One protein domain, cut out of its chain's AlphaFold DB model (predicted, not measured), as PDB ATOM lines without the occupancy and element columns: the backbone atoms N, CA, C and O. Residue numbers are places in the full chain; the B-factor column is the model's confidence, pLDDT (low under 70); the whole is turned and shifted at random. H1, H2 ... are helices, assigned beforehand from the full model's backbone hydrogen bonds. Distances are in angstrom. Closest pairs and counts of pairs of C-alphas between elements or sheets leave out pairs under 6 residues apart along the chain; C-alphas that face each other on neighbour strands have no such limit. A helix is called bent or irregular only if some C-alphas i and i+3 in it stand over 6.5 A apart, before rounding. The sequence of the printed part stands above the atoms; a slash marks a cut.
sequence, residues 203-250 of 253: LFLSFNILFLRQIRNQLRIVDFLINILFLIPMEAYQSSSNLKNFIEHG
ATOM      1  N   LEU A 203      19.379  38.862 -46.560       97.88
ATOM      2  CA  LEU A 203      20.495  38.085 -46.016       97.88
ATOM      3  C   LEU A 203      20.225  37.632 -44.578       97.88
ATOM      4  O   LEU A 203      20.477  36.479 -44.238       97.88
ATOM      5  N   PHE A 204      19.669  38.505 -43.740       97.81
ATOM      6  CA  PHE A 204      19.295  38.142 -42.377       97.81
ATOM      7  C   PHE A 204      18.225  37.041 -42.364       97.81
ATOM      8  O   PHE A 204      18.368  36.045 -41.654       97.81
ATOM      9  N   LEU A 205      17.172  37.166 -43.173       97.19
ATOM     10  CA  LEU A 205      16.110  36.163 -43.261       97.19
ATOM     11  C   LEU A 205      16.626  34.824 -43.799       97.19
ATOM     12  O   LEU A 205      16.317  33.779 -43.223       97.19
ATOM     13  N   SER A 206      17.440  34.838 -44.857       96.56
ATOM     14  CA  SER A 206      18.020  33.611 -45.411       96.56
ATOM     15  C   SER A 206      18.952  32.929 -44.408       96.56
ATOM     16  O   SER A 206      18.880  31.710 -44.246       96.56
ATOM     17  N   PHE A 207      19.735  33.702 -43.649       96.62
ATOM     18  CA  PHE A 207      20.559  33.184 -42.560       96.62
ATOM     19  C   PHE A 207      19.723  32.482 -41.481       96.62
ATOM     20  O   PHE A 207      20.005  31.343 -41.100       96.62
ATOM     21  N   ASN A 208      18.645  33.128 -41.027       93.88
ATOM     22  CA  ASN A 208      17.763  32.572 -40.003       93.88
ATOM     23  C   ASN A 208      17.028  31.307 -40.475       93.88
ATOM     24  O   ASN A 208      16.860  30.363 -39.704       93.88
ATOM     25  N   ILE A 209      16.585  31.261 -41.731       94.94
ATOM     26  CA  ILE A 209      15.812  30.123 -42.247       94.94
ATOM     27  C   ILE A 209      16.719  28.939 -42.580       94.94
ATOM     28  O   ILE A 209      16.393  27.805 -42.225       94.94
ATOM     29  N   LEU A 210      17.836  29.178 -43.268       95.38
ATOM     30  CA  LEU A 210      18.690  28.112 -43.788       95.38
ATOM     31  C   LEU A 210      19.704  27.648 -42.740       95.38
ATOM     32  O   LEU A 210      19.740  26.469 -42.389       95.38
ATOM     33  N   PHE A 211      20.489  28.574 -42.188       92.81
ATOM     34  CA  PHE A 211      21.620  28.223 -41.331       92.81
ATOM     35  C   PHE A 211      21.192  27.924 -39.898       92.81
ATOM     36  O   PHE A 211      21.553  26.873 -39.371       92.81
ATOM     37  N   LEU A 212      20.374  28.776 -39.264       92.75
ATOM     38  CA  LEU A 212      19.952  28.501 -37.881       92.75
ATOM     39  C   LEU A 212      19.119  27.224 -37.777       92.75
ATOM     40  O   LEU A 212      19.243  26.497 -36.792       92.75
ATOM     41  N   ARG A 213      18.292  26.916 -38.784       92.19
ATOM     42  CA  ARG A 213      17.540  25.656 -38.808       92.19
ATOM     43  C   ARG A 213      18.477  24.453 -38.882       92.19
ATOM     44  O   ARG A 213      18.286  23.500 -38.131       92.19
ATOM     45  N   GLN A 214      19.496  24.505 -39.739       93.62
ATOM     46  CA  GLN A 214      20.486  23.438 -39.847       93.62
ATOM     47  C   GLN A 214      21.290  23.281 -38.551       93.62
ATOM     48  O   GLN A 214      21.415  22.163 -38.058       93.62
ATOM     49  N   ILE A 215      21.752  24.382 -37.953       93.00
ATOM     50  CA  ILE A 215      22.478  24.370 -36.674       93.00
ATOM     51  C   ILE A 215      21.611  23.769 -35.564       93.00
ATOM     52  O   ILE A 215      22.063  22.877 -34.854       93.00
ATOM     53  N   ARG A 216      20.343  24.187 -35.440       93.56
ATOM     54  CA  ARG A 216      19.412  23.623 -34.446       93.56
ATOM     55  C   ARG A 216      19.197  22.124 -34.639       93.56
ATOM     56  O   ARG A 216      19.126  21.395 -33.655       93.56
ATOM     57  N   ASN A 217      19.093  21.661 -35.884       93.25
ATOM     58  CA  ASN A 217      18.961  20.235 -36.172       93.25
ATOM     59  C   ASN A 217      20.227  19.460 -35.783       93.25
ATOM     60  O   ASN A 217      20.113  18.410 -35.162       93.25
ATOM     61  N   GLN A 218      21.413  19.987 -36.100       92.81
ATOM     62  CA  GLN A 218      22.688  19.370 -35.718       92.81
ATOM     63  C   GLN A 218      22.856  19.312 -34.195       92.81
ATOM     64  O   GLN A 218      23.206  18.263 -33.667       92.81
ATOM     65  N   LEU A 219      22.517  20.387 -33.477       92.31
ATOM     66  CA  LEU A 219      22.545  20.408 -32.010       92.31
ATOM     67  C   LEU A 219      21.626  19.339 -31.403       92.31
ATOM     68  O   LEU A 219      22.065  18.597 -30.537       92.31
ATOM     69  N   ARG A 220      20.396  19.169 -31.914       94.19
ATOM     70  CA  ARG A 220      19.490  18.102 -31.440       94.19
ATOM     71  C   ARG A 220      20.050  16.695 -31.654       94.19
ATOM     72  O   ARG A 220      19.814  15.824 -30.823       94.19
ATOM     73  N   ILE A 221      20.746  16.457 -32.769       91.19
ATOM     74  CA  ILE A 221      21.392  15.164 -33.039       91.19
ATOM     75  C   ILE A 221      22.508  14.923 -32.019       91.19
ATOM     76  O   ILE A 221      22.589  13.834 -31.458       91.19
ATOM     77  N   VAL A 222      23.325  15.942 -31.744       88.19
ATOM     78  CA  VAL A 222      24.379  15.877 -30.723       88.19
ATOM     79  C   VAL A 222      23.786  15.613 -29.338       88.19
ATOM     80  O   VAL A 222      24.230  14.686 -28.668       88.19
ATOM     81  N   ASP A 223      22.738  16.336 -28.937       91.12
ATOM     82  CA  ASP A 223      22.062  16.128 -27.650       91.12
ATOM     83  C   ASP A 223      21.503  14.700 -27.521       91.12
ATOM     84  O   ASP A 223      21.622  14.061 -26.476       91.12
ATOM     85  N   PHE A 224      20.915  14.159 -28.593       90.69
ATOM     86  CA  PHE A 224      20.417  12.783 -28.619       90.69
ATOM     87  C   PHE A 224      21.544  11.749 -28.485       90.69
ATOM     88  O   PHE A 224      21.411  10.798 -27.716       90.69
ATOM     89  N   LEU A 225      22.664  11.951 -29.186       85.81
ATOM     90  CA  LEU A 225      23.846  11.094 -29.073       85.81
ATOM     91  C   LEU A 225      24.434  11.123 -27.659       85.81
ATOM     92  O   LEU A 225      24.768  10.071 -27.122       85.81
ATOM     93  N   ILE A 226      24.503  12.303 -27.040       86.12
ATOM     94  CA  ILE A 226      24.942  12.471 -25.651       86.12
ATOM     95  C   ILE A 226      24.021  11.694 -24.702       86.12
ATOM     96  O   ILE A 226      24.505  10.955 -23.848       86.12
ATOM     97  N   ASN A 227      22.701  11.796 -24.874       89.00
ATOM     98  CA  ASN A 227      21.748  11.050 -24.050       89.00
ATOM     99  C   ASN A 227      21.903   9.532 -24.209       89.00
ATOM    100  O   ASN A 227      21.901   8.820 -23.209       89.00
ATOM    101  N   ILE A 228      22.076   9.025 -25.438       85.50
ATOM    102  CA  ILE A 228      22.360   7.598 -25.669       85.50
ATOM    103  C   ILE A 228      23.655   7.189 -24.973       85.50
ATOM    104  O   ILE A 228      23.683   6.158 -24.308       85.50
ATOM    105  N   LEU A 229      24.712   7.991 -25.105       84.00
ATOM    106  CA  LEU A 229      26.000   7.710 -24.486       84.00
ATOM    107  C   LEU A 229      25.872   7.568 -22.963       84.00
ATOM    108  O   LEU A 229      26.409   6.623 -22.395       84.00
ATOM    109  N   PHE A 230      25.113   8.457 -22.317       85.25
ATOM    110  CA  PHE A 230      24.862   8.398 -20.875       85.25
ATOM    111  C   PHE A 230      23.963   7.233 -20.435       85.25
ATOM    112  O   PHE A 230      23.962   6.890 -19.254       85.25
ATOM    113  N   LEU A 231      23.211   6.613 -21.349       88.94
ATOM    114  CA  LEU A 231      22.409   5.422 -21.055       88.94
ATOM    115  C   LEU A 231      23.222   4.124 -21.100       88.94
ATOM    116  O   LEU A 231      22.752   3.102 -20.602       88.94
ATOM    117  N   ILE A 232      24.418   4.137 -21.693       86.31
ATOM    118  CA  ILE A 232      25.294   2.965 -21.754       86.31
ATOM    119  C   ILE A 232      26.023   2.840 -20.406       86.31
ATOM    120  O   ILE A 232      26.787   3.740 -20.053       86.31
ATOM    121  N   PRO A 233      25.841   1.738 -19.649       89.19
ATOM    122  CA  PRO A 233      26.587   1.513 -18.414       89.19
ATOM    123  C   PRO A 233      28.091   1.528 -18.681       89.19
ATOM    124  O   PRO A 233      28.559   0.991 -19.691       89.19
ATOM    125  N   MET A 234      28.862   2.116 -17.769       85.69
ATOM    126  CA  MET A 234      30.305   2.280 -17.953       85.69
ATOM    127  C   MET A 234      31.014   0.928 -18.133       85.69
ATOM    128  O   MET A 234      31.976   0.826 -18.893       85.69
ATOM    129  N   GLU A 235      30.498  -0.136 -17.516       89.25
ATOM    130  CA  GLU A 235      31.008  -1.501 -17.661       89.25
ATOM    131  C   GLU A 235      30.810  -2.044 -19.088       89.25
ATOM    132  O   GLU A 235      31.695  -2.702 -19.643       89.25
ATOM    133  N   ALA A 236      29.673  -1.739 -19.724       83.94
ATOM    134  CA  ALA A 236      29.389  -2.120 -21.110       83.94
ATOM    135  C   ALA A 236      30.251  -1.320 -22.104       83.94
ATOM    136  O   ALA A 236      30.741  -1.868 -23.091       83.94
ATOM    137  N   TYR A 237      30.492  -0.039 -21.811       85.62
ATOM    138  CA  TYR A 237      31.401   0.802 -22.590       85.62
ATOM    139  C   TYR A 237      32.848   0.288 -22.546       85.62
ATOM    140  O   TYR A 237      33.506   0.182 -23.579       85.62
ATOM    141  N   GLN A 238      33.346  -0.063 -21.359       86.44
ATOM    142  CA  GLN A 238      34.731  -0.507 -21.177       86.44
ATOM    143  C   GLN A 238      34.988  -1.932 -21.683       86.44
ATOM    144  O   GLN A 238      36.116  -2.244 -22.063       86.44
ATOM    145  N   SER A 239      33.966  -2.792 -21.707       88.94
ATOM    146  CA  SER A 239      34.104  -4.197 -22.114       88.94
ATOM    147  C   SER A 239      34.119  -4.423 -23.630       88.94
ATOM    148  O   SER A 239      34.597  -5.468 -24.071       88.94
ATOM    149  N   SER A 240      33.658  -3.465 -24.445       88.94
ATOM    150  CA  SER A 240      33.637  -3.583 -25.911       88.94
ATOM    151  C   SER A 240      34.521  -2.532 -26.587       88.94
ATOM    152  O   SER A 240      34.156  -1.361 -26.704       88.94
ATOM    153  N   SER A 241      35.674  -2.963 -27.115       86.31
ATOM    154  CA  SER A 241      36.583  -2.106 -27.896       86.31
ATOM    155  C   SER A 241      35.906  -1.491 -29.122       86.31
ATOM    156  O   SER A 241      36.215  -0.365 -29.504       86.31
ATOM    157  N   ASN A 242      34.959  -2.216 -29.720       86.94
ATOM    158  CA  ASN A 242      34.242  -1.771 -30.911       86.94
ATOM    159  C   ASN A 242      33.229  -0.678 -30.569       86.94
ATOM    160  O   ASN A 242      33.137   0.312 -31.290       86.94
ATOM    161  N   LEU A 243      32.525  -0.811 -29.439       84.19
ATOM    162  CA  LEU A 243      31.621   0.227 -28.944       84.19
ATOM    163  C   LEU A 243      32.394   1.498 -28.560       84.19
ATOM    164  O   LEU A 243      31.990   2.598 -28.931       84.19
ATOM    165  N   LYS A 244      33.543   1.339 -27.895       83.75
ATOM    166  CA  LYS A 244      34.444   2.442 -27.541       83.75
ATOM    167  C   LYS A 244      34.965   3.193 -28.773       83.75
ATOM    168  O   LYS A 244      34.844   4.412 -28.847       83.75
ATOM    169  N   ASN A 245      35.468   2.469 -29.776       83.75
ATOM    170  CA  ASN A 245      35.939   3.066 -31.032       83.75
ATOM    171  C   ASN A 245      34.812   3.748 -31.819       83.75
ATOM    172  O   ASN A 245      35.028   4.811 -32.406       83.75
ATOM    173  N   PHE A 246      33.608   3.174 -31.804       84.88
ATOM    174  CA  PHE A 246      32.445   3.774 -32.447       84.88
ATOM    175  C   PHE A 246      32.044   5.098 -31.794       84.88
ATOM    176  O   PHE A 246      31.794   6.069 -32.501       84.88
ATOM    177  N   ILE A 247      32.033   5.168 -30.465       81.12
ATOM    178  CA  ILE A 247      31.660   6.379 -29.724       81.12
ATOM    179  C   ILE A 247      32.722   7.480 -29.858       81.12
ATOM    180  O   ILE A 247      32.375   8.628 -30.114       81.12
ATOM    181  N   GLU A 248      34.006   7.148 -29.703       82.00
ATOM    182  CA  GLU A 248      35.086   8.148 -29.705       82.00
ATOM    183  C   GLU A 248      35.431   8.646 -31.121       82.00
ATOM    184  O   GLU A 248      35.813   9.802 -31.293       82.00
ATOM    185  N   HIS A 249      35.291   7.792 -32.143       85.50
ATOM    186  CA  HIS A 249      35.790   8.073 -33.497       85.50
ATOM    187  C   HIS A 249      34.746   7.901 -34.611       85.50
ATOM    188  O   HIS A 249      35.062   8.146 -35.778       85.50
ATOM    189  N   GLY A 250      33.522   7.462 -34.298       77.56
ATOM    190  CA  GLY A 250      32.448   7.267 -35.281       77.56
ATOM    191  C   GLY A 250      32.657   6.085 -36.237       77.56
ATOM    192  O   GLY A 250      32.069   6.077 -37.317       77.56
TER     193      GLY A 250
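This is residues 203 to 250 of the 253 residues of an uncharacterized protein of Neocallimastix californiae (UniProt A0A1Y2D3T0). One long, nearly straight helix, H1, makes the length of this domain; after its residue 231 the backbone turns through the short helix H2 and folds back in the short helix H3, in the outline of a lopsided hook or J. Residues 203 to 224 of H1 stick out free, while the turned-back end comes close to the last part of H1 near Leu 229. The printed part has 48 residues with three named helices, in the order H1, H2, H3, and no named strand; the class is all helix. The whole is extended, with a radius of gyration of the C-alphas of 16.1 A, and the C-alphas span 50 by 18 by 7 A.

Start with the longest helix, H1, residues 203 to 231. Find C-alpha 203 at (20.495, 38.085, -46.016); from there the helix runs 41.2 A to C-alpha 231 at (22.409, 5.422, -21.055), with y falling and z rising between these two points. H1 is neither bent nor irregular, but only just: C-alphas 209 and 212 are 6.2 A apart. Next look at residues 234 to 239, the short helix H2, which measures 8.6 A from first to last C-alpha. H3 takes residues 241 to 249 and measures 11.6 A; its last C-alpha, 249, is at (35.790, 8.073, -33.497).

Begin again at H1, and look near its residue 229 for H3. H1 and H3 are close but not clearly touching: their closest C-alphas, those of Leu 229 and Ile 247, are 7.8 A apart. The lines of H1 and H3 stand at a shallow tilt of 23 degrees, and the two run opposite ways. H1 and H2 are apart, although a tight link of 2 residues joins them. H2 and H3 only just touch, and only at the corner by their link, with 3 pairs of C-alphas within 8 A; the closest are those of Tyr 237 and Lys 244, 6.0 A apart. Their lines stand at a steep tilt of 63 degrees, and they run opposite ways. In the backbones of H2 and H3 every O i to N i+4 pair is within hydrogen-bond range; in H1 it is 23 of 25.

The two C-alphas farthest apart are those of Leu 203 and Ser 239, at 50.4 A, while the first and last printed C-alphas, those of Leu 203 and Gly 250, are 34.8 A apart. The outline is a rod. Residues 203 to 224, which belong to H1, stand free. The printed part has no cut, and the links from H1 to H2 and from H2 to H3 are both tight. The mean pLDDT of the printed part is 89.3, and no printed residue is under 70.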